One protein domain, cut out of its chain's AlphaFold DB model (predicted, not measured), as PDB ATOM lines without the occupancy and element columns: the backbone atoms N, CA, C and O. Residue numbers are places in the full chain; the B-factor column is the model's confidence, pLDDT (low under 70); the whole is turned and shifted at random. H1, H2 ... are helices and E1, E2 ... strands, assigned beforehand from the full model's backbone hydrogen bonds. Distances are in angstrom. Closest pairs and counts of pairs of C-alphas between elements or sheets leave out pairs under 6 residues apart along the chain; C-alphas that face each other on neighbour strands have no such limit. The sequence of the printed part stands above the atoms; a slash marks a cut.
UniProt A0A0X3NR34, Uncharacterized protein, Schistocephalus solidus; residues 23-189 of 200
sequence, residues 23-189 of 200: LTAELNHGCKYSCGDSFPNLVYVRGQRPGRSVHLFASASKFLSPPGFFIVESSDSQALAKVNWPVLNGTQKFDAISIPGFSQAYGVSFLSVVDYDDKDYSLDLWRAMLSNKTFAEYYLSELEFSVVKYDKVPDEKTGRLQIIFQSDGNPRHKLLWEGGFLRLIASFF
ATOM      1  N   LEU A  23     -14.372   6.989   2.234       93.56
ATOM      2  CA  LEU A  23     -13.589   6.190   3.170       93.56
ATOM      3  C   LEU A  23     -14.466   5.725   4.330       93.56
ATOM      4  O   LEU A  23     -15.177   6.519   4.942       93.56
ATOM      5  N   THR A  24     -14.360   4.447   4.660       95.31
ATOM      6  CA  THR A  24     -14.981   3.842   5.843       95.31
ATOM      7  C   THR A  24     -13.991   2.885   6.480       95.31
ATOM      8  O   THR A  24     -13.163   2.311   5.773       95.31
ATOM      9  N   ALA A  25     -14.058   2.711   7.795       95.19
ATOM     10  CA  ALA A  25     -13.246   1.737   8.498       95.19
ATOM     11  C   ALA A  25     -14.042   0.972   9.551       95.19
ATOM     12  O   ALA A  25     -14.945   1.501  10.202       95.19
ATOM     13  N   GLU A  26     -13.655  -0.281   9.735       93.75
ATOM     14  CA  GLU A  26     -14.263  -1.209  10.671       93.75
ATOM     15  C   GLU A  26     -13.175  -1.991  11.404       93.75
ATOM     16  O   GLU A  26     -12.277  -2.574  10.795       93.75
ATOM     17  N   LEU A  27     -13.272  -2.024  12.732       90.88
ATOM     18  CA  LEU A  27     -12.459  -2.909  13.553       90.88
ATOM     19  C   LEU A  27     -13.064  -4.317  13.512       90.88
ATOM     20  O   LEU A  27     -14.256  -4.482  13.763       90.88
ATOM     21  N   ASN A  28     -12.237  -5.322  13.223       88.50
ATOM     22  CA  ASN A  28     -12.614  -6.733  13.130       88.50
ATOM     23  C   ASN A  28     -13.812  -6.962  12.187       88.50
ATOM     24  O   ASN A  28     -14.841  -7.520  12.575       88.50
ATOM     25  N   HIS A  29     -13.663  -6.523  10.933       89.88
ATOM     26  CA  HIS A  29     -14.707  -6.572   9.906       89.88
ATOM     27  C   HIS A  29     -15.439  -7.922   9.829       89.88
ATOM     28  O   HIS A  29     -14.830  -8.992   9.730       89.88
ATOM     29  N   GLY A  30     -16.772  -7.866   9.861       86.12
ATOM     30  CA  GLY A  30     -17.631  -9.046   9.753       86.12
ATOM     31  C   GLY A  30     -17.579  -9.995  10.955       86.12
ATOM     32  O   GLY A  30     -18.199 -11.060  10.899       86.12
ATOM     33  N   CYS A  31     -16.878  -9.644  12.037       83.75
ATOM     34  CA  CYS A  31     -16.817 -10.497  13.211       83.75
ATOM     35  C   CYS A  31     -17.998 -10.268  14.161       83.75
ATOM     36  O   CYS A  31     -18.274  -9.138  14.557       83.75
ATOM     37  N   LYS A  32     -18.695 -11.349  14.536       72.75
ATOM     38  CA  LYS A  32     -19.815 -11.307  15.498       72.75
ATOM     39  C   LYS A  32     -19.481 -12.012  16.812       72.75
ATOM     40  O   LYS A  32     -19.535 -11.389  17.860       72.75
ATOM     41  N   TYR A  33     -19.125 -13.297  16.739       66.06
ATOM     42  CA  TYR A  33     -18.865 -14.146  17.915       66.06
ATOM     43  C   TYR A  33     -17.656 -15.084  17.743       66.06
ATOM     44  O   TYR A  33     -17.228 -15.724  18.694       66.06
ATOM     45  N   SER A  34     -17.101 -15.188  16.531       61.28
ATOM     46  CA  SER A  34     -16.087 -16.182  16.150       61.28
ATOM     47  C   SER A  34     -14.647 -15.657  16.155       61.28
ATOM     48  O   SER A  34     -13.751 -16.365  15.706       61.28
ATOM     49  N   CYS A  35     -14.408 -14.423  16.608       65.56
ATOM     50  CA  CYS A  35     -13.062 -13.831  16.648       65.56
ATOM     51  C   CYS A  35     -12.192 -14.433  17.765       65.56
ATOM     52  O   CYS A  35     -10.983 -14.220  17.753       65.56
ATOM     53  N   GLY A  36     -12.789 -15.201  18.690       54.38
ATOM     54  CA  GLY A  36     -12.135 -15.698  19.904       54.38
ATOM     55  C   GLY A  36     -11.812 -14.579  20.904       54.38
ATOM     56  O   GLY A  36     -11.974 -13.399  20.598       54.38
ATOM     57  N   ASP A  37     -11.319 -14.956  22.088       53.38
ATOM     58  CA  ASP A  37     -10.776 -14.021  23.098       53.38
ATOM     59  C   ASP A  37      -9.489 -13.317  22.621       53.38
ATOM     60  O   ASP A  37      -9.020 -12.343  23.207       53.38
ATOM     61  N   SER A  38      -8.901 -13.804  21.530       55.84
ATOM     62  CA  SER A  38      -7.739 -13.242  20.858       55.84
ATOM     63  C   SER A  38      -8.162 -12.087  19.950       55.84
ATOM     64  O   SER A  38      -8.325 -12.272  18.748       55.84
ATOM     65  N   PHE A  39      -8.355 -10.899  20.529       61.31
ATOM     66  CA  PHE A  39      -8.615  -9.640  19.822       61.31
ATOM     67  C   PHE A  39      -7.543  -9.393  18.743       61.31
ATOM     68  O   PHE A  39      -6.438  -8.959  19.066       61.31
ATOM     69  N   PRO A  40      -7.828  -9.631  17.449       66.25
ATOM     70  CA  PRO A  40      -6.773  -9.662  16.441       66.25
ATOM     71  C   PRO A  40      -6.251  -8.271  16.062       66.25
ATOM     72  O   PRO A  40      -5.283  -8.187  15.308       66.25
ATOM     73  N   ASN A  41      -6.859  -7.192  16.576       81.12
ATOM     74  CA  ASN A  41      -6.507  -5.810  16.248       81.12
ATOM     75  C   ASN A  41      -6.408  -5.601  14.727       81.12
ATOM     76  O   ASN A  41      -5.471  -4.982  14.231       81.12
ATOM     77  N   LEU A  42      -7.379  -6.149  13.982       89.94
ATOM     78  CA  LEU A  42      -7.444  -6.041  12.528       89.94
ATOM     79  C   LEU A  42      -8.396  -4.908  12.151       89.94
ATOM     80  O   LEU A  42      -9.612  -5.033  12.303       89.94
ATOM     81  N   VAL A  43      -7.858  -3.807  11.642       92.94
ATOM     82  CA  VAL A  43      -8.655  -2.683  11.149       92.94
ATOM     83  C   VAL A  43      -8.749  -2.766   9.635       92.94
ATOM     84  O   VAL A  43      -7.743  -2.748   8.932       92.94
ATOM     85  N   TYR A  44      -9.971  -2.840   9.129       94.94
ATOM     86  CA  TYR A  44     -10.269  -2.808   7.706       94.94
ATOM     87  C   TYR A  44     -10.678  -1.393   7.303       94.94
ATOM     88  O   TYR A  44     -11.570  -0.820   7.919       94.94
ATOM     89  N   VAL A  45     -10.055  -0.842   6.265       95.50
ATOM     90  CA  VAL A  45     -10.414   0.430   5.636       95.50
ATOM     91  C   VAL A  45     -10.848   0.158   4.207       95.50
ATOM     92  O   VAL A  45     -10.143  -0.496   3.440       95.50
ATOM     93  N   ARG A  46     -11.992   0.710   3.822       95.56
ATOM     94  CA  ARG A  46     -12.498   0.680   2.455       95.56
ATOM     95  C   ARG A  46     -12.535   2.090   1.902       95.56
ATOM     96  O   ARG A  46     -13.249   2.944   2.426       95.56
ATOM     97  N   GLY A  47     -11.808   2.302   0.814       94.31
ATOM     98  CA  GLY A  47     -11.968   3.448  -0.062       94.31
ATOM     99  C   GLY A  47     -12.790   3.074  -1.281       94.31
ATOM    100  O   GLY A  47     -12.430   2.186  -2.045       94.31
ATOM    101  N   GLN A  48     -13.891   3.782  -1.492       93.00
ATOM    102  CA  GLN A  48     -14.776   3.576  -2.628       93.00
ATOM    103  C   GLN A  48     -14.819   4.819  -3.511       93.00
ATOM    104  O   GLN A  48     -14.954   5.937  -3.021       93.00
ATOM    105  N   ARG A  49     -14.767   4.626  -4.828       88.81
ATOM    106  CA  ARG A  49     -15.068   5.674  -5.808       88.81
ATOM    107  C   ARG A  49     -15.747   5.053  -7.039       88.81
ATOM    108  O   ARG A  49     -15.793   3.826  -7.140       88.81
ATOM    109  N   PRO A  50     -16.271   5.842  -7.991       87.75
ATOM    110  CA  PRO A  50     -16.846   5.279  -9.209       87.75
ATOM    111  C   PRO A  50     -15.845   4.369  -9.945       87.75
ATOM    112  O   PRO A  50     -14.701   4.756 -10.186       87.75
ATOM    113  N   GLY A  51     -16.275   3.144 -10.260       88.75
ATOM    114  CA  GLY A  51     -15.520   2.177 -11.066       88.75
ATOM    115  C   GLY A  51     -14.326   1.478 -10.401       88.75
ATOM    116  O   GLY A  51     -13.639   0.739 -11.092       88.75
ATOM    117  N   ARG A  52     -14.032   1.708  -9.112       90.94
ATOM    118  CA  ARG A  52     -13.006   0.946  -8.367       90.94
ATOM    119  C   ARG A  52     -13.149   1.081  -6.851       90.94
ATOM    120  O   ARG A  52     -13.715   2.058  -6.352       90.94
ATOM    121  N   SER A  53     -12.565   0.150  -6.115       94.00
ATOM    122  CA  SER A  53     -12.407   0.236  -4.665       94.00
ATOM    123  C   SER A  53     -10.993  -0.159  -4.238       94.00
ATOM    124  O   SER A  53     -10.280  -0.865  -4.947       94.00
ATOM    125  N   VAL A  54     -10.562   0.368  -3.095       94.38
ATOM    126  CA  VAL A  54      -9.309   0.010  -2.428       94.38
ATOM    127  C   VAL A  54      -9.659  -0.481  -1.038       94.38
ATOM    128  O   VAL A  54     -10.431   0.146  -0.312       94.38
ATOM    129  N   HIS A  55      -9.077  -1.608  -0.680       95.38
ATOM    130  CA  HIS A  55      -9.262  -2.286   0.584       95.38
ATOM    131  C   HIS A  55      -7.920  -2.319   1.287       95.38
ATOM    132  O   HIS A  55      -6.938  -2.776   0.712       95.38
ATOM    133  N   LEU A  56      -7.868  -1.847   2.521       94.62
ATOM    134  CA  LEU A  56      -6.679  -1.922   3.348       94.62
ATOM    135  C   LEU A  56      -7.003  -2.673   4.631       94.62
ATOM    136  O   LEU A  56      -8.003  -2.400   5.283       94.62
ATOM    137  N   PHE A  57      -6.132  -3.596   5.001       93.12
ATOM    138  CA  PHE A  57      -6.138  -4.265   6.290       93.12
ATOM    139  C   PHE A  57      -4.892  -3.837   7.038       93.12
ATOM    140  O   PHE A  57      -3.779  -4.117   6.600       93.12
ATOM    141  N   ALA A  58      -5.083  -3.141   8.148       92.38
ATOM    142  CA  ALA A  58      -4.031  -2.821   9.088       92.38
ATOM    143  C   ALA A  58      -4.104  -3.809  10.248       92.38
ATOM    144  O   ALA A  58      -5.164  -3.983  10.850       92.38
ATOM    145  N   SER A  59      -2.983  -4.437  10.564       89.19
ATOM    146  CA  SER A  59      -2.872  -5.354  11.691       89.19
ATOM    147  C   SER A  59      -1.649  -4.993  12.508       89.19
ATOM    148  O   SER A  59      -0.585  -4.728  11.951       89.19
ATOM    149  N   ALA A  60      -1.798  -5.023  13.824       81.44
ATOM    150  CA  ALA A  60      -0.681  -5.072  14.747       81.44
ATOM    151  C   ALA A  60      -1.104  -5.968  15.913       81.44
ATOM    152  O   ALA A  60      -1.696  -5.515  16.891       81.44
ATOM    153  N   SER A  61      -0.871  -7.269  15.764       74.19
ATOM    154  CA  SER A  61      -1.063  -8.241  16.833       74.19
ATOM    155  C   SER A  61      -0.064  -9.374  16.683       74.19
ATOM    156  O   SER A  61       0.139  -9.895  15.586       74.19
ATOM    157  N   LYS A  62       0.495  -9.815  17.812       70.25
ATOM    158  CA  LYS A  62       1.377 -10.986  17.884       70.25
ATOM    159  C   LYS A  62       0.766 -12.221  17.212       70.25
ATOM    160  O   LYS A  62       1.479 -13.066  16.681       70.25
ATOM    161  N   PHE A  63      -0.565 -12.307  17.222       72.94
ATOM    162  CA  PHE A  63      -1.307 -13.392  16.607       72.94
ATOM    163  C   PHE A  63      -1.270 -13.365  15.073       72.94
ATOM    164  O   PHE A  63      -1.092 -14.415  14.454       72.94
ATOM    165  N   LEU A  64      -1.459 -12.205  14.437       72.31
ATOM    166  CA  LEU A  64      -1.602 -12.129  12.982       72.31
ATOM    167  C   LEU A  64      -0.256 -12.044  12.263       72.31
ATOM    168  O   LEU A  64      -0.049 -12.832  11.339       72.31
ATOM    169  N   SER A  65       0.632 -11.152  12.697       69.62
ATOM    170  CA  SER A  65       1.964 -10.904  12.124       69.62
ATOM    171  C   SER A  65       2.614  -9.719  12.857       69.62
ATOM    172  O   SER A  65       1.908  -8.985  13.558       69.62
ATOM    173  N   PRO A  66       3.915  -9.436  12.648       81.31
ATOM    174  CA  PRO A  66       4.435  -8.092  12.889       81.31
ATOM    175  C   PRO A  66       3.516  -7.022  12.274       81.31
ATOM    176  O   PRO A  66       2.781  -7.311  11.316       81.31
ATOM    177  N   PRO A  67       3.531  -5.794  12.816       88.50
ATOM    178  CA  PRO A  67       2.641  -4.756  12.345       88.50
ATOM    179  C   PRO A  67       2.777  -4.512  10.846       88.50
ATOM    180  O   PRO A  67       3.882  -4.505  10.298       88.50
ATOM    181  N   GLY A  68       1.655  -4.297  10.171       89.31
ATOM    182  CA  GLY A  68       1.665  -4.176   8.724       89.31
ATOM    183  C   GLY A  68       0.336  -3.769   8.116       89.31
ATOM    184  O   GLY A  68      -0.708  -3.715   8.772       89.31
ATOM    185  N   PHE A  69       0.415  -3.491   6.820       90.69
ATOM    186  CA  PHE A  69      -0.690  -3.112   5.962       90.69
ATOM    187  C   PHE A  69      -0.755  -4.057   4.770       90.69
ATOM    188  O   PHE A  69       0.243  -4.287   4.087       90.69
ATOM    189  N   PHE A  70      -1.947  -4.556   4.484       91.19
ATOM    190  CA  PHE A  70      -2.246  -5.282   3.262       91.19
ATOM    191  C   PHE A  70      -3.253  -4.476   2.451       91.19
ATOM    192  O   PHE A  70      -4.339  -4.178   2.942       91.19
ATOM    193  N   ILE A  71      -2.876  -4.080   1.240       93.38
ATOM    194  CA  ILE A  71      -3.644  -3.200   0.360       93.38
ATOM    195  C   ILE A  71      -4.060  -4.001  -0.862       93.38
ATOM    196  O   ILE A  71      -3.230  -4.645  -1.494       93.38
ATOM    197  N   VAL A  72      -5.332  -3.931  -1.223       94.50
ATOM    198  CA  VAL A  72      -5.896  -4.626  -2.373       94.50
ATOM    199  C   VAL A  72      -6.744  -3.654  -3.173       94.50
ATOM    200  O   VAL A  72      -7.632  -2.995  -2.629       94.50
ATOM    201  N   GLU A  73      -6.491  -3.577  -4.473       94.12
ATOM    202  CA  GLU A  73      -7.335  -2.835  -5.405       94.12
ATOM    203  C   GLU A  73      -8.345  -3.780  -6.059       94.12
ATOM    204  O   GLU A  73      -7.995  -4.896  -6.447       94.12
ATOM    205  N   SER A  74      -9.585  -3.321  -6.211       94.38
ATOM    206  CA  SER A  74     -10.633  -4.007  -6.965       94.38
ATOM    207  C   SER A  74     -11.201  -3.093  -8.045       94.38
ATOM    208  O   SER A  74     -11.443  -1.900  -7.826       94.38
ATOM    209  N   SER A  75     -11.437  -3.668  -9.223       93.31
ATOM    210  CA  SER A  75     -12.130  -3.000 -10.330       93.31
ATOM    211  C   SER A  75     -13.637  -2.863 -10.084       93.31
ATOM    212  O   SER A  75     -14.320  -2.138 -10.804       93.31
ATOM    213  N   ASP A  76     -14.165  -3.500  -9.036       93.38
ATOM    214  CA  ASP A  76     -15.541  -3.329  -8.598       93.38
ATOM    215  C   ASP A  76     -15.624  -2.289  -7.471       93.38
ATOM    216  O   ASP A  76     -15.133  -2.470  -6.354       93.38
ATOM    217  N   SER A  77     -16.302  -1.173  -7.746       91.44
ATOM    218  CA  SER A  77     -16.579  -0.135  -6.741       91.44
ATOM    219  C   SER A  77     -17.429  -0.624  -5.565       91.44
ATOM    220  O   SER A  77     -17.395  -0.014  -4.495       91.44
ATOM    221  N   GLN A  78     -18.201  -1.695  -5.742       93.88
ATOM    222  CA  GLN A  78     -19.070  -2.284  -4.727       93.88
ATOM    223  C   GLN A  78     -18.454  -3.509  -4.048       93.88
ATOM    224  O   GLN A  78     -19.096  -4.065  -3.157       93.88
ATOM    225  N   ALA A  79     -17.206  -3.874  -4.372       94.69
ATOM    226  CA  ALA A  79     -16.537  -4.988  -3.716       94.69
ATOM    227  C   ALA A  79     -16.543  -4.809  -2.192       94.69
ATOM    228  O   ALA A  79     -16.334  -3.711  -1.658       94.69
ATOM    229  N   LEU A  80     -16.805  -5.915  -1.501       93.81
ATOM    230  CA  LEU A  80     -16.765  -6.029  -0.051       93.81
ATOM    231  C   LEU A  80     -15.802  -7.149   0.307       93.81
ATOM    232  O   LEU A  80     -15.881  -8.248  -0.248       93.81
ATOM    233  N   ALA A  81     -14.908  -6.857   1.245       94.56
ATOM    234  CA  ALA A  81     -14.054  -7.868   1.827       94.56
ATOM    235  C   ALA A  81     -14.891  -8.908   2.578       94.56
ATOM    236  O   ALA A  81     -15.879  -8.580   3.233       94.56
ATOM    237  N   LYS A  82     -14.468 -10.166   2.523       93.25
ATOM    238  CA  LYS A  82     -14.966 -11.218   3.409       93.25
ATOM    239  C   LYS A  82     -13.795 -11.784   4.186       93.25
ATOM    240  O   LYS A  82     -12.786 -12.154   3.587       93.25
ATOM    241  N   VAL A  83     -13.960 -11.861   5.503       90.94
ATOM    242  CA  VAL A  83     -12.969 -12.428   6.418       90.94
ATOM    243  C   VAL A  83     -13.501 -13.747   6.963       90.94
ATOM    244  O   VAL A  83     -14.537 -13.788   7.629       90.94
ATOM    245  N   ASN A  84     -12.796 -14.835   6.673       90.44
ATOM    246  CA  ASN A  84     -13.038 -16.145   7.254       90.44
ATOM    247  C   ASN A  84     -12.269 -16.253   8.576       90.44
ATOM    248  O   ASN A  84     -11.131 -16.714   8.615       90.44
ATOM    249  N   TRP A  85     -12.900 -15.792   9.658       87.88
ATOM    250  CA  TRP A  85     -12.304 -15.760  10.997       87.88
ATOM    251  C   TRP A  85     -11.786 -17.118  11.493       87.88
ATOM    252  O   TRP A  85     -10.663 -17.145  11.984       87.88
ATOM    253  N   PRO A  86     -12.506 -18.248  11.328       86.25
ATOM    254  CA  PRO A  86     -11.964 -19.564  11.668       86.25
ATOM    255  C   PRO A  86     -10.638 -19.902  10.975       86.25
ATOM    256  O   PRO A  86      -9.740 -20.440  11.616       86.25
ATOM    257  N   VAL A  87     -10.494 -19.567   9.688       88.50
ATOM    258  CA  VAL A  87      -9.248 -19.806   8.936       88.50
ATOM    259  C   VAL A  87      -8.166 -18.807   9.346       88.50
ATOM    260  O   VAL A  87      -7.025 -19.197   9.571       88.50
ATOM    261  N   LEU A  88      -8.523 -17.531   9.523       86.69
ATOM    262  CA  LEU A  88      -7.588 -16.497   9.973       86.69
ATOM    263  C   LEU A  88      -7.024 -16.791  11.373       86.69
ATOM    264  O   LEU A  88      -5.861 -16.494  11.643       86.69
ATOM    265  N   ASN A  89      -7.845 -17.397  12.236       83.88
ATOM    266  CA  ASN A  89      -7.480 -17.835  13.580       83.88
ATOM    267  C   ASN A  89      -6.782 -19.209  13.607       83.88
ATOM    268  O   ASN A  89      -6.359 -19.674  14.666       83.88
ATOM    269  N   GLY A  90      -6.659 -19.868  12.456       82.62
ATOM    270  CA  GLY A  90      -5.951 -21.129  12.306       82.62
ATOM    271  C   GLY A  90      -4.440 -20.957  12.135       82.62
ATOM    272  O   GLY A  90      -3.886 -19.857  12.092       82.62
ATOM    273  N   THR A  91      -3.755 -22.090  11.995       81.25
ATOM    274  CA  THR A  91      -2.315 -22.143  11.701       81.25
ATOM    275  C   THR A  91      -2.007 -21.827  10.237       81.25
ATOM    276  O   THR A  91      -0.979 -21.224   9.938       81.25
ATOM    277  N   GLN A  92      -2.905 -22.197   9.321       83.69
ATOM    278  CA  GLN A  92      -2.829 -21.863   7.901       83.69
ATOM    279  C   GLN A  92      -3.835 -20.755   7.590       83.69
ATOM    280  O   GLN A  92      -5.039 -20.988   7.585       83.69
ATOM    281  N   LYS A  93      -3.324 -19.550   7.328       84.69
ATOM    282  CA  LYS A  93      -4.128 -18.326   7.152       84.69
ATOM    283  C   LYS A  93      -4.392 -17.968   5.682       84.69
ATOM    284  O   LYS A  93      -4.854 -16.868   5.389       84.69
ATOM    285  N   PHE A  94      -4.054 -18.864   4.753       84.38
ATOM    286  CA  PHE A  94      -4.264 -18.656   3.318       84.38
ATOM    287  C   PHE A  94      -5.754 -18.504   3.005       84.38
ATOM    288  O   PHE A  94      -6.591 -19.124   3.657       84.38
ATOM    289  N   ASP A  95      -6.077 -17.641   2.041       86.69
ATOM    290  CA  ASP A  95      -7.446 -17.362   1.581       86.69
ATOM    291  C   ASP A  95      -8.433 -16.927   2.683       86.69
ATOM    292  O   ASP A  95      -9.648 -16.875   2.478       86.69
ATOM    293  N   ALA A  96      -7.923 -16.551   3.860       89.50
ATOM    294  CA  ALA A  96      -8.740 -16.081   4.971       89.50
ATOM    295  C   ALA A  96      -9.408 -14.729   4.678       89.50
ATOM    296  O   ALA A  96     -10.418 -14.391   5.294       89.50
ATOM    297  N   ILE A  97      -8.857 -13.959   3.739       91.50
ATOM    298  CA  ILE A  97      -9.413 -12.698   3.255       91.50
ATOM    299  C   ILE A  97      -9.679 -12.849   1.762       91.50
ATOM    300  O   ILE A  97      -8.777 -13.181   0.996       91.50
ATOM    301  N   SER A  98     -10.907 -12.555   1.343       93.12
ATOM    302  CA  SER A  98     -11.287 -12.543  -0.072       93.12
ATOM    303  C   SER A  98     -11.926 -11.216  -0.461       93.12
ATOM    304  O   SER A  98     -12.750 -10.663   0.272       93.12
ATOM    305  N   ILE A  99     -11.534 -10.705  -1.628       94.56
ATOM    306  CA  ILE A  99     -12.073  -9.485  -2.233       94.56
ATOM    307  C   ILE A  99     -12.448  -9.810  -3.683       94.56
ATOM    308  O   ILE A  99     -11.571 -10.168  -4.473       94.56
ATOM    309  N   PRO A 100     -13.735  -9.710  -4.058       91.00
ATOM    310  CA  PRO A 100     -14.166  -9.928  -5.433       91.00
ATOM    311  C   PRO A 100     -13.514  -8.944  -6.408       91.00
ATOM    312  O   PRO A 100     -13.386  -7.753  -6.110       91.00
ATOM    313  N   GLY A 101     -13.132  -9.441  -7.587       86.19
ATOM    314  CA  GLY A 101     -12.610  -8.603  -8.669       86.19
ATOM    315  C   GLY A 101     -11.294  -7.897  -8.341       86.19
ATOM    316  O   GLY A 101     -11.019  -6.845  -8.921       86.19
ATOM    317  N   PHE A 102     -10.503  -8.429  -7.399       88.25
ATOM    318  CA  PHE A 102      -9.211  -7.832  -7.086       88.25
ATOM    319  C   PHE A 102      -8.286  -7.879  -8.307       88.25
ATOM    320  O   PHE A 102      -8.226  -8.876  -9.026       88.25
ATOM    321  N   SER A 103      -7.575  -6.783  -8.546       87.00
ATOM    322  CA  SER A 103      -6.645  -6.637  -9.667       87.00
ATOM    323  C   SER A 103      -5.194  -6.623  -9.210       87.00
ATOM    324  O   SER A 103      -4.317  -7.101  -9.924       87.00
ATOM    325  N   GLN A 104      -4.932  -6.040  -8.040       89.38
ATOM    326  CA  GLN A 104      -3.590  -5.846  -7.498       89.38
ATOM    327  C   GLN A 104      -3.628  -5.979  -5.980       89.38
ATOM    328  O   GLN A 104      -4.613  -5.596  -5.345       89.38
ATOM    329  N   ALA A 105      -2.550  -6.507  -5.409       91.31
ATOM    330  CA  ALA A 105      -2.378  -6.632  -3.973       91.31
ATOM    331  C   ALA A 105      -0.938  -6.284  -3.584       91.31
ATOM    332  O   ALA A 105       0.012  -6.682  -4.259       91.31
ATOM    333  N   TYR A 106      -0.793  -5.557  -2.484       90.81
ATOM    334  CA  TYR A 106       0.472  -5.087  -1.934       90.81
ATOM    335  C   TYR A 106       0.497  -5.355  -0.434       90.81
ATOM    336  O   TYR A 106      -0.506  -5.178   0.254       90.81
ATOM    337  N   GLY A 107       1.653  -5.756   0.086       90.62
ATOM    338  CA  GLY A 107       1.873  -5.944   1.514       90.62
ATOM    339  C   GLY A 107       3.056  -5.112   1.978       90.62
ATOM    340  O   GLY A 107       4.096  -5.094   1.324       90.62
ATOM    341  N   VAL A 108       2.899  -4.438   3.110       90.38
ATOM    342  CA  VAL A 108       3.979  -3.750   3.819       90.38
ATOM    343  C   VAL A 108       3.978  -4.259   5.247       90.38
ATOM    344  O   VAL A 108       2.948  -4.216   5.915       90.38
ATOM    345  N   SER A 109       5.124  -4.731   5.722       90.50
ATOM    346  CA  SER A 109       5.293  -5.185   7.100       90.50
ATOM    347  C   SER A 109       6.489  -4.484   7.720       90.50
ATOM    348  O   SER A 109       7.542  -4.376   7.095       90.50
ATOM    349  N   PHE A 110       6.330  -4.043   8.962       89.56
ATOM    350  CA  PHE A 110       7.407  -3.493   9.774       89.56
ATOM    351  C   PHE A 110       7.966  -4.630  10.625       89.56
ATOM    352  O   PHE A 110       7.313  -5.084  11.560       89.56
ATOM    353  N   LEU A 111       9.137  -5.141  10.251       88.25
ATOM    354  CA  LEU A 111       9.701  -6.349  10.859       88.25
ATOM    355  C   LEU A 111      10.463  -6.044  12.146       88.25
ATOM    356  O   LEU A 111      10.276  -6.728  13.152       88.25
ATOM    357  N   SER A 112      11.299  -5.012  12.121       87.00
ATOM    358  CA  SER A 112      12.198  -4.675  13.214       87.00
ATOM    359  C   SER A 112      12.505  -3.181  13.263       87.00
ATOM    360  O   SER A 112      12.315  -2.447  12.290       87.00
ATOM    361  N   VAL A 113      12.971  -2.742  14.429       86.62
ATOM    362  CA  VAL A 113      13.642  -1.457  14.634       86.62
ATOM    363  C   VAL A 113      15.114  -1.753  14.875       86.62
ATOM    364  O   VAL A 113      15.445  -2.652  15.647       86.62
ATOM    365  N   VAL A 114      15.984  -0.998  14.212       83.81
ATOM    366  CA  VAL A 114      17.432  -1.117  14.377       83.81
ATOM    367  C   VAL A 114      17.943   0.099  15.134       83.81
ATOM    368  O   VAL A 114      17.723   1.230  14.707       83.81
ATOM    369  N   ASP A 115      18.638  -0.160  16.235       81.69
ATOM    370  CA  ASP A 115      19.406   0.827  16.985       81.69
ATOM    371  C   ASP A 115      20.894   0.643  16.669       81.69
ATOM    372  O   ASP A 115      21.440  -0.464  16.765       81.69
ATOM    373  N   TYR A 116      21.548   1.718  16.237       78.38
ATOM    374  CA  TYR A 116      22.966   1.706  15.913       78.38
ATOM    375  C   TYR A 116      23.620   3.056  16.218       78.38
ATOM    376  O   TYR A 116      23.043   4.120  16.008       78.38
ATOM    377  N   ASP A 117      24.869   2.996  16.678       76.12
ATOM    378  CA  ASP A 117      25.681   4.171  16.995       76.12
ATOM    379  C   ASP A 117      26.401   4.700  15.736       76.12
ATOM    380  O   ASP A 117      27.459   4.195  15.322       76.12
ATOM    381  N   ASP A 118      25.813   5.722  15.107       73.25
ATOM    382  CA  ASP A 118      26.371   6.405  13.935       73.25
ATOM    383  C   ASP A 118      27.460   7.421  14.308       73.25
ATOM    384  O   ASP A 118      27.304   8.634  14.169       73.25
ATOM    385  N   LYS A 119      28.617   6.918  14.745       73.25
ATOM    386  CA  LYS A 119      29.793   7.762  15.039       73.25
ATOM    387  C   LYS A 119      30.299   8.581  13.846       73.25
ATOM    388  O   LYS A 119      31.030   9.548  14.043       73.25
ATOM    389  N   ASP A 120      29.946   8.174  12.630       72.25
ATOM    390  CA  ASP A 120      30.509   8.693  11.384       72.25
ATOM    391  C   ASP A 120      29.504   9.568  10.604       72.25
ATOM    392  O   ASP A 120      29.806   9.982   9.484       72.25
ATOM    393  N   TYR A 121      28.330   9.858  11.192       67.50
ATOM    394  CA  TYR A 121      27.240  10.673  10.623       67.50
ATOM    395  C   TYR A 121      26.873  10.296   9.183       67.50
ATOM    396  O   TYR A 121      26.583  11.153   8.343       67.50
ATOM    397  N   SER A 122      26.950   9.008   8.868       69.44
ATOM    398  CA  SER A 122      26.781   8.525   7.501       69.44
ATOM    399  C   SER A 122      25.353   8.083   7.187       69.44
ATOM    400  O   SER A 122      25.050   7.903   6.009       69.44
ATOM    401  N   LEU A 123      24.488   7.934   8.204       64.19
ATOM    402  CA  LEU A 123      23.122   7.398   8.106       64.19
ATOM    403  C   LEU A 123      23.036   6.128   7.240       64.19
ATOM    404  O   LEU A 123      22.039   5.888   6.560       64.19
ATOM    405  N   ASP A 124      24.101   5.325   7.236       69.38
ATOM    406  CA  ASP A 124      24.256   4.195   6.331       69.38
ATOM    407  C   ASP A 124      24.355   2.884   7.115       69.38
ATOM    408  O   ASP A 124      25.414   2.484   7.612       69.38
ATOM    409  N   LEU A 125      23.221   2.186   7.190       69.94
ATOM    410  CA  LEU A 125      23.110   0.863   7.801       69.94
ATOM    411  C   LEU A 125      24.056  -0.152   7.136       69.94
ATOM    412  O   LEU A 125      24.565  -1.048   7.810       69.94
ATOM    413  N   TRP A 126      24.362   0.014   5.844       71.56
ATOM    414  CA  TRP A 126      25.310  -0.842   5.129       71.56
ATOM    415  C   TRP A 126      26.721  -0.729   5.714       71.56
ATOM    416  O   TRP A 126      27.413  -1.732   5.897       71.56
ATOM    417  N   ARG A 127      27.144   0.481   6.095       64.19
ATOM    418  CA  ARG A 127      28.428   0.688   6.783       64.19
ATOM    419  C   ARG A 127      28.428   0.102   8.186       64.19
ATOM    420  O   ARG A 127      29.449  -0.451   8.598       64.19
ATOM    421  N   ALA A 128      27.311   0.176   8.911       64.56
ATOM    422  CA  ALA A 128      27.187  -0.491  10.207       64.56
ATOM    423  C   ALA A 128      27.368  -2.015  10.061       64.56
ATOM    424  O   ALA A 128      28.159  -2.605  10.794       64.56
ATOM    425  N   MET A 129      26.753  -2.622   9.038       69.81
ATOM    426  CA  MET A 129      26.907  -4.050   8.729       69.81
ATOM    427  C   MET A 129      28.347  -4.443   8.353       69.81
ATOM    428  O   MET A 129      28.789  -5.537   8.698       69.81
ATOM    429  N   LEU A 130      29.092  -3.569   7.666       69.50
ATOM    430  CA  LEU A 130      30.471  -3.837   7.228       69.50
ATOM    431  C   LEU A 130      31.540  -3.563   8.297       69.50
ATOM    432  O   LEU A 130      32.617  -4.153   8.254       69.50
ATOM    433  N   SER A 131      31.281  -2.650   9.234       60.69
ATOM    434  CA  SER A 131      32.291  -2.137  10.176       60.69
ATOM    435  C   SER A 131      32.450  -2.959  11.458       60.69
ATOM    436  O   SER A 131      33.165  -2.536  12.366       60.69
ATOM    437  N   ASN A 132      31.810  -4.130  11.553       59.66
ATOM    438  CA  ASN A 132      31.794  -4.964  12.761       59.66
ATOM    439  C   ASN A 132      31.235  -4.223  14.002       59.66
ATOM    440  O   ASN A 132      31.459  -4.648  15.137       59.66
ATOM    441  N   LYS A 133      30.516  -3.104  13.802       61.03
ATOM    442  CA  LYS A 133      29.751  -2.429  14.857       61.03
ATOM    443  C   LYS A 133      28.518  -3.280  15.168       61.03
ATOM    444  O   LYS A 133      27.746  -3.622  14.277       61.03
ATOM    445  N   THR A 134      28.327  -3.623  16.437       68.12
ATOM    446  CA  THR A 134      27.141  -4.344  16.907       68.12
ATOM    447  C   THR A 134      25.941  -3.397  16.902       68.12
ATOM    448  O   THR A 134      25.811  -2.581  17.813       68.12
ATOM    449  N   PHE A 135      25.087  -3.470  15.881       76.44
ATOM    450  CA  PHE A 135      23.745  -2.892  15.966       76.44
ATOM    451  C   PHE A 135      22.858  -3.808  16.813       76.44
ATOM    452  O   PHE A 135      23.074  -5.023  16.868       76.44
ATOM    453  N   ALA A 136      21.866  -3.226  17.478       82.50
ATOM    454  CA  ALA A 136      20.816  -3.985  18.134       82.50
ATOM    455  C   ALA A 136      19.582  -3.986  17.231       82.50
ATOM    456  O   ALA A 136      19.059  -2.935  16.867       82.50
ATOM    457  N   GLU A 137      19.128  -5.175  16.847       85.56
ATOM    458  CA  GLU A 137      17.871  -5.346  16.128       85.56
ATOM    459  C   GLU A 137      16.787  -5.810  17.101       85.56
ATOM    460  O   GLU A 137      16.986  -6.747  17.877       85.56
ATOM    461  N   TYR A 138      15.636  -5.145  17.049       86.12
ATOM    462  CA  TYR A 138      14.481  -5.437  17.885       86.12
ATOM    463  C   TYR A 138      13.290  -5.815  17.009       86.12
ATOM    464  O   TYR A 138      12.751  -4.967  16.292       86.12
ATOM    465  N   TYR A 139      12.867  -7.079  17.056       86.88
ATOM    466  CA  TYR A 139      11.756  -7.563  16.240       86.88
ATOM    467  C   TYR A 139      10.411  -7.066  16.771       86.88
ATOM    468  O   TYR A 139      10.018  -7.341  17.904       86.88
ATOM    469  N   LEU A 140       9.638  -6.400  15.913       86.12
ATOM    470  CA  LEU A 140       8.322  -5.867  16.276       86.12
ATOM    471  C   LEU A 140       7.280  -6.963  16.525       86.12
ATOM    472  O   LEU A 140       6.242  -6.693  17.122       86.12
ATOM    473  N   SER A 141       7.550  -8.204  16.113       84.25
ATOM    474  CA  SER A 141       6.734  -9.373  16.462       84.25
ATOM    475  C   SER A 141       6.826  -9.780  17.937       84.25
ATOM    476  O   SER A 141       5.993 -10.557  18.399       84.25
ATOM    477  N   GLU A 142       7.835  -9.301  18.672       83.44
ATOM    478  CA  GLU A 142       8.006  -9.581  20.106       83.44
ATOM    479  C   GLU A 142       7.197  -8.631  21.000       83.44
ATOM    480  O   GLU A 142       7.022  -8.908  22.186       83.44
ATOM    481  N   LEU A 143       6.676  -7.541  20.429       83.06
ATOM    482  CA  LEU A 143       5.857  -6.549  21.117       83.06
ATOM    483  C   LEU A 143       4.365  -6.858  20.967       83.06
ATOM    484  O   LEU A 143       3.907  -7.334  19.923       83.06
ATOM    485  N   GLU A 144       3.585  -6.529  21.994       84.06
ATOM    486  CA  GLU A 144       2.130  -6.611  21.915       84.06
ATOM    487  C   GLU A 144       1.562  -5.245  21.548       84.06
ATOM    488  O   GLU A 144       1.731  -4.270  22.268       84.06
ATOM    489  N   PHE A 145       0.875  -5.161  20.412       86.25
ATOM    490  CA  PHE A 145       0.235  -3.930  19.965       86.25
ATOM    491  C   PHE A 145      -1.269  -3.968  20.214       86.25
ATOM    492  O   PHE A 145      -1.922  -4.992  20.013       86.25
ATOM    493  N   SER A 146      -1.818  -2.820  20.601       86.31
ATOM    494  CA  SER A 146      -3.253  -2.584  20.763       86.31
ATOM    495  C   SER A 146      -3.731  -1.443  19.872       86.31
ATOM    496  O   SER A 146      -3.020  -0.452  19.686       86.31
ATOM    497  N   VAL A 147      -4.954  -1.549  19.342       89.19
ATOM    498  CA  VAL A 147      -5.621  -0.415  18.683       89.19
ATOM    499  C   VAL A 147      -6.043   0.577  19.760       89.19
ATOM    500  O   VAL A 147      -6.977   0.317  20.514       89.19
ATOM    501  N   VAL A 148      -5.379   1.730  19.824       90.81
ATOM    502  CA  VAL A 148      -5.730   2.802  20.777       90.81
ATOM    503  C   VAL A 148      -6.664   3.839  20.161       90.81
ATOM    504  O   VAL A 148      -7.365   4.550  20.877       90.81
ATOM    505  N   LYS A 149      -6.697   3.924  18.827       91.75
ATOM    506  CA  LYS A 149      -7.625   4.775  18.083       91.75
ATOM    507  C   LYS A 149      -7.913   4.170  16.714       91.75
ATOM    508  O   LYS A 149      -6.990   3.752  16.020       91.75
ATOM    509  N   TYR A 150      -9.173   4.206  16.295       92.56
ATOM    510  CA  TYR A 150      -9.541   4.080  14.888       92.56
ATOM    511  C   TYR A 150     -10.761   4.959  14.589       92.56
ATOM    512  O   TYR A 150     -11.742   4.950  15.334       92.56
ATOM    513  N   ASP A 151     -10.694   5.720  13.502       94.12
ATOM    514  CA  ASP A 151     -11.805   6.543  13.032       94.12
ATOM    515  C   ASP A 151     -12.658   5.719  12.051       94.12
ATOM    516  O   ASP A 151     -12.136   5.188  11.074       94.12
ATOM    517  N   LYS A 152     -13.973   5.595  12.289       94.94
ATOM    518  CA  LYS A 152     -14.886   4.842  11.394       94.94
ATOM    519  C   LYS A 152     -15.093   5.522  10.040       94.94
ATOM    520  O   LYS A 152     -15.368   4.861   9.044       94.94
ATOM    521  N   VAL A 153     -15.002   6.846  10.021       94.62
ATOM    522  CA  VAL A 153     -15.135   7.719   8.850       94.62
ATOM    523  C   VAL A 153     -14.148   8.882   9.007       94.62
ATOM    524  O   VAL A 153     -13.714   9.138  10.131       94.62
ATOM    525  N   PRO A 154     -13.768   9.584   7.925       92.62
ATOM    526  CA  PRO A 154     -12.903  10.754   8.036       92.62
ATOM    527  C   PRO A 154     -13.503  11.844   8.930       92.62
ATOM    528  O   PRO A 154     -14.702  12.108   8.864       92.62
ATOM    529  N   ASP A 155     -12.653  12.506   9.714       90.19
ATOM    530  CA  ASP A 155     -13.016  13.691  10.494       90.19
ATOM    531  C   ASP A 155     -13.591  14.797   9.593       90.19
ATOM    532  O   ASP A 155     -13.036  15.094   8.533       90.19
ATOM    533  N   GLU A 156     -14.689  15.429  10.012       86.12
ATOM    534  CA  GLU A 156     -15.403  16.423   9.198       86.12
ATOM    535  C   GLU A 156     -14.592  17.700   8.945       86.12
ATOM    536  O   GLU A 156     -14.771  18.346   7.910       86.12
ATOM    537  N   LYS A 157     -13.698  18.075   9.869       86.75
ATOM    538  CA  LYS A 157     -12.898  19.304   9.771       86.75
ATOM    539  C   LYS A 157     -11.609  19.075   8.997       86.75
ATOM    540  O   LYS A 157     -11.227  19.918   8.189       86.75
ATOM    541  N   THR A 158     -10.920  17.966   9.255       86.44
ATOM    542  CA  THR A 158      -9.601  17.689   8.668       86.44
ATOM    543  C   THR A 158      -9.659  16.744   7.472       86.44
ATOM    544  O   THR A 158      -8.645  16.555   6.807       86.44
ATOM    545  N   GLY A 159     -10.796  16.085   7.228       86.62
ATOM    546  CA  GLY A 159     -10.930  15.039   6.214       86.62
ATOM    547  C   GLY A 159     -10.028  13.832   6.470       86.62
ATOM    548  O   GLY A 159      -9.710  13.109   5.536       86.62
ATOM    549  N   ARG A 160      -9.558  13.612   7.702       89.50
ATOM    550  CA  ARG A 160      -8.566  12.570   8.010       89.50
ATOM    551  C   ARG A 160      -9.247  11.394   8.688       89.50
ATOM    552  O   ARG A 160      -9.922  11.591   9.690       89.50
ATOM    553  N   LEU A 161      -9.019  10.189   8.180       92.69
ATOM    554  CA  LEU A 161      -9.306   8.944   8.892       92.69
ATOM    555  C   LEU A 161      -7.990   8.426   9.465       92.69
ATOM    556  O   LEU A 161      -7.019   8.278   8.721       92.69
ATOM    557  N   GLN A 162      -7.932   8.180  10.770       93.81
ATOM    558  CA  GLN A 162      -6.710   7.754  11.440       93.81
ATOM    559  C   GLN A 162      -6.881   6.403  12.132       93.81
ATOM    560  O   GLN A 162      -7.909   6.129  12.750       93.81
ATOM    561  N   ILE A 163      -5.833   5.587  12.074       92.88
ATOM    562  CA  ILE A 163      -5.677   4.365  12.865       92.88
ATOM    563  C   ILE A 163      -4.378   4.496  13.648       92.88
ATOM    564  O   ILE A 163      -3.357   4.894  13.086       92.88
ATOM    565  N   ILE A 164      -4.422   4.178  14.937       92.69
ATOM    566  CA  ILE A 164      -3.254   4.195  15.812       92.69
ATOM    567  C   ILE A 164      -3.162   2.852  16.524       92.69
ATOM    568  O   ILE A 164      -4.042   2.496  17.315       92.69
ATOM    569  N   PHE A 165      -2.062   2.154  16.268       90.31
ATOM    570  CA  PHE A 165      -1.611   1.034  17.080       90.31
ATOM    571  C   PHE A 165      -0.527   1.519  18.032       90.31
ATOM    572  O   PHE A 165       0.314   2.337  17.653       90.31
ATOM    573  N   GLN A 166      -0.535   1.009  19.254       89.62
ATOM    574  CA  GLN A 166       0.485   1.303  20.249       89.62
ATOM    575  C   GLN A 166       0.983   0.003  20.865       89.62
ATOM    576  O   GLN A 166       0.157  -0.840  21.218       89.62
ATOM    577  N   SER A 167       2.302  -0.153  20.984       87.69
ATOM    578  CA  SER A 167       2.875  -1.264  21.736       87.69
ATOM    579  C   SER A 167       2.578  -1.108  23.226       87.69
ATOM    580  O   SER A 167       2.410   0.006  23.739       87.69
ATOM    581  N   ASP A 168       2.548  -2.221  23.940       80.94
ATOM    582  CA  ASP A 168       2.671  -2.208  25.379       80.94
ATOM    583  C   ASP A 168       4.027  -1.611  25.780       80.94
ATOM    584  O   ASP A 168       5.043  -1.739  25.087       80.94
ATOM    585  N   GLY A 169       4.040  -0.902  26.906       69.62
ATOM    586  CA  GLY A 169       5.285  -0.532  27.564       69.62
ATOM    587  C   GLY A 169       5.785  -1.750  28.320       69.62
ATOM    588  O   GLY A 169       5.627  -1.810  29.536       69.62
ATOM    589  N   ASN A 170       6.281  -2.766  27.609       66.69
ATOM    590  CA  ASN A 170       6.803  -3.965  28.250       66.69
ATOM    591  C   ASN A 170       8.217  -3.685  28.780       66.69
ATOM    592  O   ASN A 170       9.157  -3.623  27.982       66.69
ATOM    593  N   PRO A 171       8.423  -3.588  30.106       58.16
ATOM    594  CA  PRO A 171       9.735  -3.276  30.670       58.16
ATOM    595  C   PRO A 171      10.759  -4.398  30.445       58.16
ATOM    596  O   PRO A 171      11.950  -4.199  30.669       58.16
ATOM    597  N   ARG A 172      10.323  -5.591  30.005       63.66
ATOM    598  CA  ARG A 172      11.218  -6.707  29.659       63.66
ATOM    599  C   ARG A 172      11.791  -6.593  28.248       63.66
ATOM    600  O   ARG A 172      12.763  -7.282  27.946       63.66
ATOM    601  N   HIS A 173      11.210  -5.754  27.391       73.88
ATOM    602  CA  HIS A 173      11.719  -5.546  26.045       73.88
ATOM    603  C   HIS A 173      12.821  -4.480  26.071       73.88
ATOM    604  O   HIS A 173      12.583  -3.334  26.446       73.88
ATOM    605  N   LYS A 174      14.033  -4.851  25.643       76.69
ATOM    606  CA  LYS A 174      15.237  -4.005  25.728       76.69
ATOM    607  C   LYS A 174      15.126  -2.652  25.020       76.69
ATOM    608  O   LYS A 174      15.854  -1.752  25.393       76.69
ATOM    609  N   LEU A 175      14.250  -2.496  24.026       80.56
ATOM    610  CA  LEU A 175      14.001  -1.191  23.394       80.56
ATOM    611  C   LEU A 175      13.170  -0.247  24.284       80.56
ATOM    612  O   LEU A 175      13.292   0.964  24.182       80.56
ATOM    613  N   LEU A 176      12.305  -0.794  25.143       83.50
ATOM    614  CA  LEU A 176      11.272  -0.049  25.879       83.50
ATOM    615  C   LEU A 176      11.483  -0.076  27.402       83.50
ATOM    616  O   LEU A 176      10.617   0.363  28.157       83.50
ATOM    617  N   TRP A 177      12.629  -0.590  27.855       76.06
ATOM    618  CA  TRP A 177      12.949  -0.843  29.263       76.06
ATOM    619  C   TRP A 177      12.887   0.400  30.166       76.06
ATOM    620  O   TRP A 177      12.600   0.267  31.353       76.06
ATOM    621  N   GLU A 178      13.077   1.601  29.611       77.88
ATOM    622  CA  GLU A 178      12.962   2.882  30.330       77.88
ATOM    623  C   GLU A 178      11.526   3.447  30.378       77.88
ATOM    624  O   GLU A 178      11.315   4.584  30.794       77.88
ATOM    625  N   GLY A 179      10.512   2.668  29.980       74.62
ATOM    626  CA  GLY A 179       9.101   3.073  30.063       74.62
ATOM    627  C   GLY A 179       8.542   3.737  28.801       74.62
ATOM    628  O   GLY A 179       7.620   4.548  28.890       74.62
ATOM    629  N   GLY A 180       9.079   3.391  27.627       84.50
ATOM    630  CA  GLY A 180       8.600   3.862  26.322       84.50
ATOM    631  C   GLY A 180       7.536   2.964  25.677       84.50
ATOM    632  O   GLY A 180       7.199   1.895  26.179       84.50
ATOM    633  N   PHE A 181       7.031   3.387  24.517       88.75
ATOM    634  CA  PHE A 181       6.202   2.573  23.622       88.75
ATOM    635  C   PHE A 181       6.459   2.968  22.165       88.75
ATOM    636  O   PHE A 181       6.898   4.081  21.886       88.75
ATOM    637  N   LEU A 182       6.111   2.088  21.229       88.38
ATOM    638  CA  LEU A 182       6.081   2.402  19.801       88.38
ATOM    639  C   LEU A 182       4.654   2.696  19.351       88.38
ATOM    640  O   LEU A 182       3.709   2.015  19.758       88.38
ATOM    641  N   ARG A 183       4.488   3.691  18.473       90.88
ATOM    642  CA  ARG A 183       3.212   3.976  17.807       90.88
ATOM    643  C   ARG A 183       3.326   3.818  16.306       90.88
ATOM    644  O   ARG A 183       4.232   4.348  15.676       90.88
ATOM    645  N   LEU A 184       2.325   3.164  15.738       89.06
ATOM    646  CA  LEU A 184       2.126   3.086  14.300       89.06
ATOM    647  C   LEU A 184       0.856   3.845  13.961       89.06
ATOM    648  O   LEU A 184      -0.238   3.481  14.399       89.06
ATOM    649  N   ILE A 185       1.022   4.922  13.201       91.69
ATOM    650  CA  ILE A 185      -0.056   5.833  12.834       91.69
ATOM    651  C   ILE A 185      -0.281   5.724  11.330       91.69
ATOM    652  O   ILE A 185       0.574   6.114  10.538       91.69
ATOM    653  N   ALA A 186      -1.456   5.239  10.939       90.25
ATOM    654  CA  ALA A 186      -1.915   5.276   9.558       90.25
ATOM    655  C   ALA A 186      -2.924   6.412   9.394       90.25
ATOM    656  O   ALA A 186      -3.867   6.526  10.178       90.25
ATOM    657  N   SER A 187      -2.727   7.250   8.379       91.19
ATOM    658  CA  SER A 187      -3.643   8.342   8.047       91.19
ATOM    659  C   SER A 187      -4.108   8.210   6.606       91.19
ATOM    660  O   SER A 187      -3.295   8.045   5.700       91.19
ATOM    661  N   PHE A 188      -5.416   8.317   6.404       87.75
ATOM    662  CA  PHE A 188      -6.064   8.241   5.104       87.75
ATOM    663  C   PHE A 188      -6.815   9.534   4.838       87.75
ATOM    664  O   PHE A 188      -7.477  10.079   5.726       87.75
ATOM    665  N   PHE A 189      -6.739   9.989   3.594       86.00
ATOM    666  CA  PHE A 189      -7.406  11.196   3.138       86.00
ATOM    667  C   PHE A 189      -8.299  10.862   1.937       86.00
ATOM    668  O   PHE A 189      -7.886  10.110   1.052       86.00
TER     669      PHE A 189
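This is residues 23 to 189 of the 200 residues of an uncharacterized protein of Schistocephalus solidus (UniProt A0A0X3NR34). Two sheets sit partly face to face as a twisted sandwich, E1 to E5 in the larger and E8 to E10 in the smaller, and an arm made of the strand pair E6 and E7 with the short helix H2 reaches away from them along the longest axis. The excursion between E4 and E5, residues 75 to 101, holds the other short helix, H1, set off from both sheets. The printed part has 167 residues, in the order E1 E2 E3 E4 H1 E5 E6 H2 E7 E8 E9 E10; the sheets run E1-E2-E3-E4-E5, E8-E9-E10 and E6-E7, all antiparallel. The class is mostly strand, though under half of the residues, 78 of the 167, are in named elements. The whole is only just compact, close to loose, with a radius of gyration of the C-alphas of 18.4 A, and only just elongated, with spans of 53 by 35 by 35 A.

Find C-alpha 23 at (-13.589, 6.190, 3.170), where E1 begins; it runs over residues 23 to 27 for 13.9 A. After it come E2, residues 42 to 49 and 23.1 A, and E3, residues 52 to 61 and 29.4 A. E4, residues 65 to 74, measures 23.9 A and bends by 65 degrees at residue 68. H1 is residues 85 to 88, and E5, residues 102 to 109, covers 20.5 A. E6, residues 112 to 115, leads to H2, residues 125 to 130, which begins with C-alpha 125 at (23.110, 0.863, 7.801); E7 follows at residues 136 to 139. Then read E8, residues 145 to 150 and 13.6 A, E9, residues 161 to 167 and 20.4 A, and E10, residues 183 to 188 and 16.3 A, which ends with C-alpha 188 at (-6.064, 8.241, 5.104).

Start in the twisted sheet of five, whose edge strands are E1 and E5. E1 to E4 form a meander, each strand the antiparallel neighbour of the one before. In the hairpin E1 and E2, look at N 24 and O 46, 2.9 A; in the hairpin E2 and E3, at N 45 and O 56, 2.8 A; in the hairpin E3 and E4, at N 57 and O 70, 2.8 A. E4 and E5 are antiparallel at 161 degrees, with N 71 and O 106 at 2.8 A. The second meander is E8 E9 E10: you will find N 146 and O 166 at 2.9 A, and N 163 and O 186 at 2.9 A. It makes a sandwich, two sheets face to face, with the sheet of five: their facing parts are 9.9 A centre to centre and their planes 20 degrees apart. The closest C-alphas of E3 and E8 are those of Ala 60 and Phe 145, 5.4 A. E5 is apart from E8, E9 and E10. E5 runs on into E6 across a break of 2 residues, at 34 degrees. E6 and E7 are antiparallel, with N 113 and O 138 at 2.9 A. H1 and H2 are not on the sheet of five, nor on the sheet of three. In H2 every O i to N i+4 pair is within hydrogen-bond range; H1 is too short for such a pair.

The C-alphas farthest apart are those of Tyr 33 and Asp 120, 54.8 A. The printed part has no cut, and its links E1 to E2, H1 to E5 and E9 to E10 are long. Residues 82 to 83 pair with residues 97 to 98, antiparallel. The mean pLDDT of the printed part is 83.9; look for values under 70 at residues 33 to 40, 65, 121 to 125, 127 to 134 and 169 to 172.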